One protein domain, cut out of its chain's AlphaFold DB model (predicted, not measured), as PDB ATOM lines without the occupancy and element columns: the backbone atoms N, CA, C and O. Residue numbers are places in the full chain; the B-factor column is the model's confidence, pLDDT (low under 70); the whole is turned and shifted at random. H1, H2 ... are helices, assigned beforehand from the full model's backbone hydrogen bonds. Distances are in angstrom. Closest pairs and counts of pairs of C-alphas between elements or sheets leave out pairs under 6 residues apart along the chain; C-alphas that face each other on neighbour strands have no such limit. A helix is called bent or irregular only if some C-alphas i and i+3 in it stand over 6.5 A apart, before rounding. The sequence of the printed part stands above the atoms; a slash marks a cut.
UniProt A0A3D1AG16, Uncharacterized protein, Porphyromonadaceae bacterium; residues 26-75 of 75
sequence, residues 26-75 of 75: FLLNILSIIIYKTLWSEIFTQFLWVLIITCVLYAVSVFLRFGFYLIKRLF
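This is residues 26 to 75 of the 75 residues of an uncharacterized protein of Porphyromonadaceae bacterium (UniProt A0A3D1AG16). Picture a long straight helix, H3, with a small hooked head at its beginning: H1 and the short helix H2 make the head, and the chain folds back through residues 37 to 41 and H2 so that the first residue of H1 comes near the early part of H3. Residues 55 to 75, of which 55 to 74 belong to H3, stick out free as one long arm that makes most of the length. The printed part has 50 residues with three named helices, in the order H1, H2, H3, and no named strand; the class is all helix. The whole is extended, with a radius of gyration of the C-alphas of 16.2 A, and its spans are 51 by 19 by 10 A.

Find C-alpha 26 at (143.808, 104.347, 62.948); from there H1 runs through residues 26 to 36, 15.5 A from first to last C-alpha. Look next at residues 42 to 45, the four residues of H2. After residue 46, the one residue between H2 and H3, H3 begins at C-alpha 47 at (146.542, 96.236, 63.549). It takes in residues 47 to 74, 40.6 A from first to last C-alpha, and ends at C-alpha 74 at (110.999, 105.817, 46.400). None of the three helices is bent or irregular.

Start with H1 and H2, which only just touch, with 3 pairs of C-alphas within 8 A. Their closest C-alphas are those of Asn 29 and Ile 43, 7.1 A apart. Go on to H2 and H3, which meet only through their link, residue 46. Then look back from H3 to H1: the two are close but not clearly touching, and their closest C-alphas, those of Phe 26 and Val 50, are 6.1 A apart. H1 and H3 stand at a steep tilt of 58 degrees and run opposite ways. On the backbone of H1 and H3, every O i to N i+4 pair is within hydrogen-bond range. H2 is too short for such a pair, but its one O i to N i+3 pair is within range.

Look for the two C-alphas farthest apart at Leu 39 and Phe 75, 51.5 A from each other. The first and last printed C-alphas, those of Phe 26 and Phe 75, are 37.7 A apart. The printed part runs from residue 26 to residue 75, the chain's last residue, and has no cut. Both links, H1 to H2 with 5 residues and H2 to H3 with 1 residue, are tight. The mean pLDDT of the printed part is 86.2, and in the B-factor column you will find one printed residue under 70, residue 75.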
ATOM      1  N   PHE A  26     142.449 104.219  62.430       88.56
ATOM      2  CA  PHE A  26     143.808 104.347  62.948       88.56
ATOM      3  C   PHE A  26     143.911 105.440  64.022       88.56
ATOM      4  O   PHE A  26     144.521 105.229  65.068       88.56
ATOM      5  N   LEU A  27     143.248 106.585  63.825       90.81
ATOM      6  CA  LEU A  27     143.161 107.633  64.846       90.81
ATOM      7  C   LEU A  27     142.420 107.154  66.097       90.81
ATOM      8  O   LEU A  27     142.866 107.439  67.204       90.81
ATOM      9  N   LEU A  28     141.327 106.400  65.944       88.81
ATOM     10  CA  LEU A  28     140.619 105.789  67.075       88.81
ATOM     11  C   LEU A  28     141.509 104.803  67.838       88.81
ATOM     12  O   LEU A  28     141.462 104.768  69.066       88.81
ATOM     13  N   ASN A  29     142.352 104.048  67.132       88.88
ATOM     14  CA  ASN A  29     143.324 103.160  67.762       88.88
ATOM     15  C   ASN A  29     144.341 103.943  68.607       88.88
ATOM     16  O   ASN A  29     144.534 103.626  69.778       88.88
ATOM     17  N   ILE A  30     144.894 105.034  68.069       87.88
ATOM     18  CA  ILE A  30     145.800 105.924  68.812       87.88
ATOM     19  C   ILE A  30     145.087 106.572  70.009       87.88
ATOM     20  O   ILE A  30     145.635 106.609  71.110       87.88
ATOM     21  N   LEU A  31     143.855 107.061  69.828       88.62
ATOM     22  CA  LEU A  31     143.061 107.654  70.907       88.62
ATOM     23  C   LEU A  31     142.808 106.656  72.037       88.62
ATOM     24  O   LEU A  31     142.906 107.032  73.202       88.62
ATOM     25  N   SER A  32     142.541 105.392  71.709       87.75
ATOM     26  CA  SER A  32     142.390 104.330  72.704       87.75
ATOM     27  C   SER A  32     143.655 104.191  73.555       87.75
ATOM     28  O   SER A  32     143.575 104.168  74.781       87.75
ATOM     29  N   ILE A  33     144.835 104.198  72.937       87.81
ATOM     30  CA  ILE A  33     146.109 104.095  73.662       87.81
ATOM     31  C   ILE A  33     146.321 105.301  74.583       87.81
ATOM     32  O   ILE A  33     146.752 105.135  75.723       87.81
ATOM     33  N   ILE A  34     145.973 106.509  74.130       88.75
ATOM     34  CA  ILE A  34     146.109 107.735  74.932       88.75
ATOM     35  C   ILE A  34     145.138 107.733  76.123       88.75
ATOM     36  O   ILE A  34     145.544 108.048  77.242       88.75
ATOM     37  N   ILE A  35     143.869 107.379  75.896       90.50
ATOM     38  CA  ILE A  35     142.808 107.400  76.916       90.50
ATOM     39  C   ILE A  35     143.040 106.311  77.964       90.50
ATOM     40  O   ILE A  35     142.988 106.585  79.162       90.50
ATOM     41  N   TYR A  36     143.327 105.088  77.520       89.06
ATOM     42  CA  TYR A  36     143.514 103.934  78.400       89.06
ATOM     43  C   TYR A  36     144.969 103.763  78.867       89.06
ATOM     44  O   TYR A  36     145.264 102.824  79.602       89.06
ATOM     45  N   LYS A  37     145.872 104.676  78.469       84.56
ATOM     46  CA  LYS A  37     147.314 104.669  78.777       84.56
ATOM     47  C   LYS A  37     147.974 103.305  78.566       84.56
ATOM     48  O   LYS A  37     148.763 102.853  79.398       84.56
ATOM     49  N   THR A  38     147.640 102.640  77.466       84.75
ATOM     50  CA  THR A  38     148.177 101.310  77.172       84.75
ATOM     51  C   THR A  38     149.564 101.381  76.528       84.75
ATOM     52  O   THR A  38     150.088 102.460  76.237       84.75
ATOM     53  N   LEU A  39     150.221 100.228  76.365       86.25
ATOM     54  CA  LEU A  39     151.566 100.176  75.793       86.25
ATOM     55  C   LEU A  39     151.549 100.586  74.315       86.25
ATOM     56  O   LEU A  39     150.754 100.077  73.536       86.25
ATOM     57  N   TRP A  40     152.533 101.377  73.885       81.19
ATOM     58  CA  TRP A  40     152.724 101.748  72.473       81.19
ATOM     59  C   TRP A  40     152.926 100.548  71.531       81.19
ATOM     60  O   TRP A  40     152.656 100.649  70.338       81.19
ATOM     61  N   SER A  41     153.356  99.401  72.067       82.81
ATOM     62  CA  SER A  41     153.436  98.137  71.317       82.81
ATOM     63  C   SER A  41     152.059  97.654  70.831       82.81
ATOM     64  O   SER A  41     151.967  96.952  69.823       82.81
ATOM     65  N   GLU A  42     150.975  98.083  71.490       82.94
ATOM     66  CA  GLU A  42     149.615  97.721  71.094       82.94
ATOM     67  C   GLU A  42     149.212  98.249  69.718       82.94
ATOM     68  O   GLU A  42     148.370  97.637  69.069       82.94
ATOM     69  N   ILE A  43     149.865  99.300  69.208       81.38
ATOM     70  CA  ILE A  43     149.624  99.799  67.843       81.38
ATOM     71  C   ILE A  43     149.830  98.679  66.812       81.38
ATOM     72  O   ILE A  43     149.066  98.551  65.855       81.38
ATOM     73  N   PHE A  44     150.859  97.849  67.009       79.50
ATOM     74  CA  PHE A  44     151.181  96.761  66.089       79.50
ATOM     75  C   PHE A  44     150.324  95.519  66.334       79.50
ATOM     76  O   PHE A  44     149.848  94.912  65.373       79.50
ATOM     77  N   THR A  45     150.082  95.137  67.590       84.19
ATOM     78  CA  THR A  45     149.258  93.951  67.887       84.19
ATOM     79  C   THR A  45     147.780  94.177  67.575       84.19
ATOM     80  O   THR A  45     147.084  93.235  67.196       84.19
ATOM     81  N   GLN A  46     147.295  95.419  67.650       85.50
ATOM     82  CA  GLN A  46     145.913  95.776  67.335       85.50
ATOM     83  C   GLN A  46     145.677  96.093  65.851       85.50
ATOM     84  O   GLN A  46     144.559  96.432  65.470       85.50
ATOM     85  N   PHE A  47     146.673  95.923  64.977       84.19
ATOM     86  CA  PHE A  47     146.542  96.236  63.549       84.19
ATOM     87  C   PHE A  47     145.374  95.497  62.865       84.19
ATOM     88  O   PHE A  47     144.634  96.080  62.071       84.19
ATOM     89  N   LEU A  48     145.143  94.227  63.223       85.06
ATOM     90  CA  LEU A  48     143.988  93.461  62.735       85.06
ATOM     91  C   LEU A  48     142.653  94.058  63.206       85.06
ATOM     92  O   LEU A  48     141.696  94.100  62.434       85.06
ATOM     93  N   TRP A  49     142.591  94.579  64.433       84.94
ATOM     94  CA  TRP A  49     141.407  95.273  64.943       84.94
ATOM     95  C   TRP A  49     141.150  96.576  64.190       84.94
ATOM     96  O   TRP A  49     140.004  96.857  63.839       84.94
ATOM     97  N   VAL A  50     142.200  97.331  63.854       89.19
ATOM     98  CA  VAL A  50     142.081  98.536  63.016       89.19
ATOM     99  C   VAL A  50     141.508  98.195  61.639       89.19
ATOM    100  O   VAL A  50     140.617  98.898  61.154       89.19
ATOM    101  N   LEU A  51     141.952  97.094  61.025       87.62
ATOM    102  CA  LEU A  51     141.398  96.609  59.757       87.62
ATOM    103  C   LEU A  51     139.915  96.231  59.871       87.62
ATOM    104  O   LEU A  51     139.124  96.618  59.009       87.62
ATOM    105  N   ILE A  52     139.517  95.527  60.935       89.75
ATOM    106  CA  ILE A  52     138.112  95.163  61.169       89.75
ATOM    107  C   ILE A  52     137.255  96.421  61.334       89.75
ATOM    108  O   ILE A  52     136.242  96.560  60.649       89.75
ATOM    109  N   ILE A  53     137.676  97.370  62.176       88.88
ATOM    110  CA  ILE A  53     136.958  98.636  62.390       88.88
ATOM    111  C   ILE A  53     136.845  99.418  61.079       88.88
ATOM    112  O   ILE A  53     135.770  99.920  60.756       88.88
ATOM    113  N   THR A  54     137.916  99.474  60.287       89.62
ATOM    114  CA  THR A  54     137.900 100.102  58.956       89.62
ATOM    115  C   THR A  54     136.843  99.467  58.057       89.62
ATOM    116  O   THR A  54     136.079 100.179  57.404       89.62
ATOM    117  N   CYS A  55     136.774  98.134  58.036       88.19
ATOM    118  CA  CYS A  55     135.812  97.391  57.229       88.19
ATOM    119  C   CYS A  55     134.368  97.653  57.688       88.19
ATOM    120  O   CYS A  55     133.490  97.888  56.858       88.19
ATOM    121  N   VAL A  56     134.130  97.704  59.003       90.25
ATOM    122  CA  VAL A  56     132.824  98.045  59.588       90.25
ATOM    123  C   VAL A  56     132.422  99.477  59.235       90.25
ATOM    124  O   VAL A  56     131.312  99.692  58.750       90.25
ATOM    125  N   LEU A  57     133.314 100.456  59.411       88.75
ATOM    126  CA  LEU A  57     133.050 101.856  59.055       88.75
ATOM    127  C   LEU A  57     132.746 102.011  57.564       88.75
ATOM    128  O   LEU A  57     131.797 102.703  57.188       88.75
ATOM    129  N   TYR A  58     133.508 101.324  56.714       86.75
ATOM    130  CA  TYR A  58     133.257 101.304  55.282       86.75
ATOM    131  C   TYR A  58     131.886 100.694  54.962       86.75
ATOM    132  O   TYR A  58     131.100 101.318  54.247       86.75
ATOM    133  N   ALA A  59     131.551  99.536  55.540       86.94
ATOM    134  CA  ALA A  59     130.255  98.891  55.352       86.94
ATOM    135  C   ALA A  59     129.096  99.804  55.780       86.94
ATOM    136  O   ALA A  59     128.140  99.962  55.025       86.94
ATOM    137  N   VAL A  60     129.211 100.476  56.931       89.31
ATOM    138  CA  VAL A  60     128.226 101.468  57.397       89.31
ATOM    139  C   VAL A  60     128.098 102.622  56.401       89.31
ATOM    140  O   VAL A  60     126.983 103.010  56.053       89.31
ATOM    141  N   SER A  61     129.213 103.149  55.886       85.88
ATOM    142  CA  SER A  61     129.189 104.239  54.901       85.88
ATOM    143  C   SER A  61     128.488 103.843  53.592       85.88
ATOM    144  O   SER A  61     127.711 104.628  53.036       85.88
ATOM    145  N   VAL A  62     128.695 102.606  53.127       85.94
ATOM    146  CA  VAL A  62     128.013 102.042  51.953       85.94
ATOM    147  C   VAL A  62     126.530 101.848  52.244       85.94
ATOM    148  O   VAL A  62     125.694 102.219  51.420       85.94
ATOM    149  N   PHE A  63     126.192 101.329  53.424       88.69
ATOM    150  CA  PHE A  63     124.810 101.097  53.831       88.69
ATOM    151  C   PHE A  63     124.012 102.403  53.899       88.69
ATOM    152  O   PHE A  63     122.906 102.479  53.368       88.69
ATOM    153  N   LEU A  64     124.605 103.463  54.461       87.25
ATOM    154  CA  LEU A  64     124.013 104.801  54.481       87.25
ATOM    155  C   LEU A  64     123.750 105.316  53.063       87.25
ATOM    156  O   LEU A  64     122.641 105.758  52.768       87.25
ATOM    157  N   ARG A  65     124.729 105.218  52.155       83.44
ATOM    158  CA  ARG A  65     124.545 105.622  50.748       83.44
ATOM    159  C   ARG A  65     123.450 104.840  50.049       83.44
ATOM    160  O   ARG A  65     122.670 105.426  49.301       83.44
ATOM    161  N   PHE A  66     123.409 103.532  50.277       85.50
ATOM    162  CA  PHE A  66     122.392 102.669  49.704       85.50
ATOM    163  C   PHE A  66     121.002 103.050  50.223       85.50
ATOM    164  O   PHE A  66     120.080 103.196  49.425       85.50
ATOM    165  N   GLY A  67     120.877 103.324  51.525       86.81
ATOM    166  CA  GLY A  67     119.655 103.841  52.143       86.81
ATOM    167  C   GLY A  67     119.206 105.177  51.546       86.81
ATOM    168  O   GLY A  67     118.062 105.295  51.115       86.81
ATOM    169  N   PHE A  68     120.108 106.156  51.423       87.25
ATOM    170  CA  PHE A  68     119.801 107.441  50.778       87.25
ATOM    171  C   PHE A  68     119.364 107.276  49.320       87.25
ATOM    172  O   PHE A  68     118.431 107.952  48.886       87.25
ATOM    173  N   TYR A  69     120.009 106.385  48.566       86.56
ATOM    174  CA  TYR A  69     119.620 106.087  47.189       86.56
ATOM    175  C   TYR A  69     118.230 105.444  47.115       86.56
ATOM    176  O   TYR A  69     117.437 105.815  46.253       86.56
ATOM    177  N   LEU A  70     117.912 104.525  48.033       85.69
ATOM    178  CA  LEU A  70     116.590 103.905  48.134       85.69
ATOM    179  C   LEU A  70     115.505 104.935  48.439       85.69
ATOM    180  O   LEU A  70     114.491 104.956  47.751       85.69
ATOM    181  N   ILE A  71     115.744 105.819  49.411       89.19
ATOM    182  CA  ILE A  71     114.802 106.883  49.786       89.19
ATOM    183  C   ILE A  71     114.567 107.826  48.601       89.19
ATOM    184  O   ILE A  71     113.421 108.075  48.248       89.19
ATOM    185  N   LYS A  72     115.636 108.278  47.929       86.00
ATOM    186  CA  LYS A  72     115.537 109.124  46.724       86.00
ATOM    187  C   LYS A  72     114.888 108.447  45.518       86.00
ATOM    188  O   LYS A  72     114.550 109.130  44.564       86.00
ATOM    189  N   ARG A  73     114.854 107.116  45.481       81.69
ATOM    190  CA  ARG A  73     114.215 106.364  44.396       81.69
ATOM    191  C   ARG A  73     112.736 106.124  44.681       81.69
ATOM    192  O   ARG A  73     111.971 105.935  43.742       81.69
ATOM    193  N   LEU A  74     112.366 106.060  45.958       80.62
ATOM    194  CA  LEU A  74     110.999 105.817  46.400       80.62
ATOM    195  C   LEU A  74     110.146 107.098  46.413       80.62
ATOM    196  O   LEU A  74     108.927 106.995  46.316       80.62
ATOM    197  N   PHE A  75     110.786 108.261  46.556       68.31
ATOM    198  CA  PHE A  75     110.179 109.593  46.628       68.31
ATOM    199  C   PHE A  75     110.583 110.435  45.418       68.31
ATOM    200  O   PHE A  75     109.705 111.136  44.871       68.31
TER     201      PHE A  75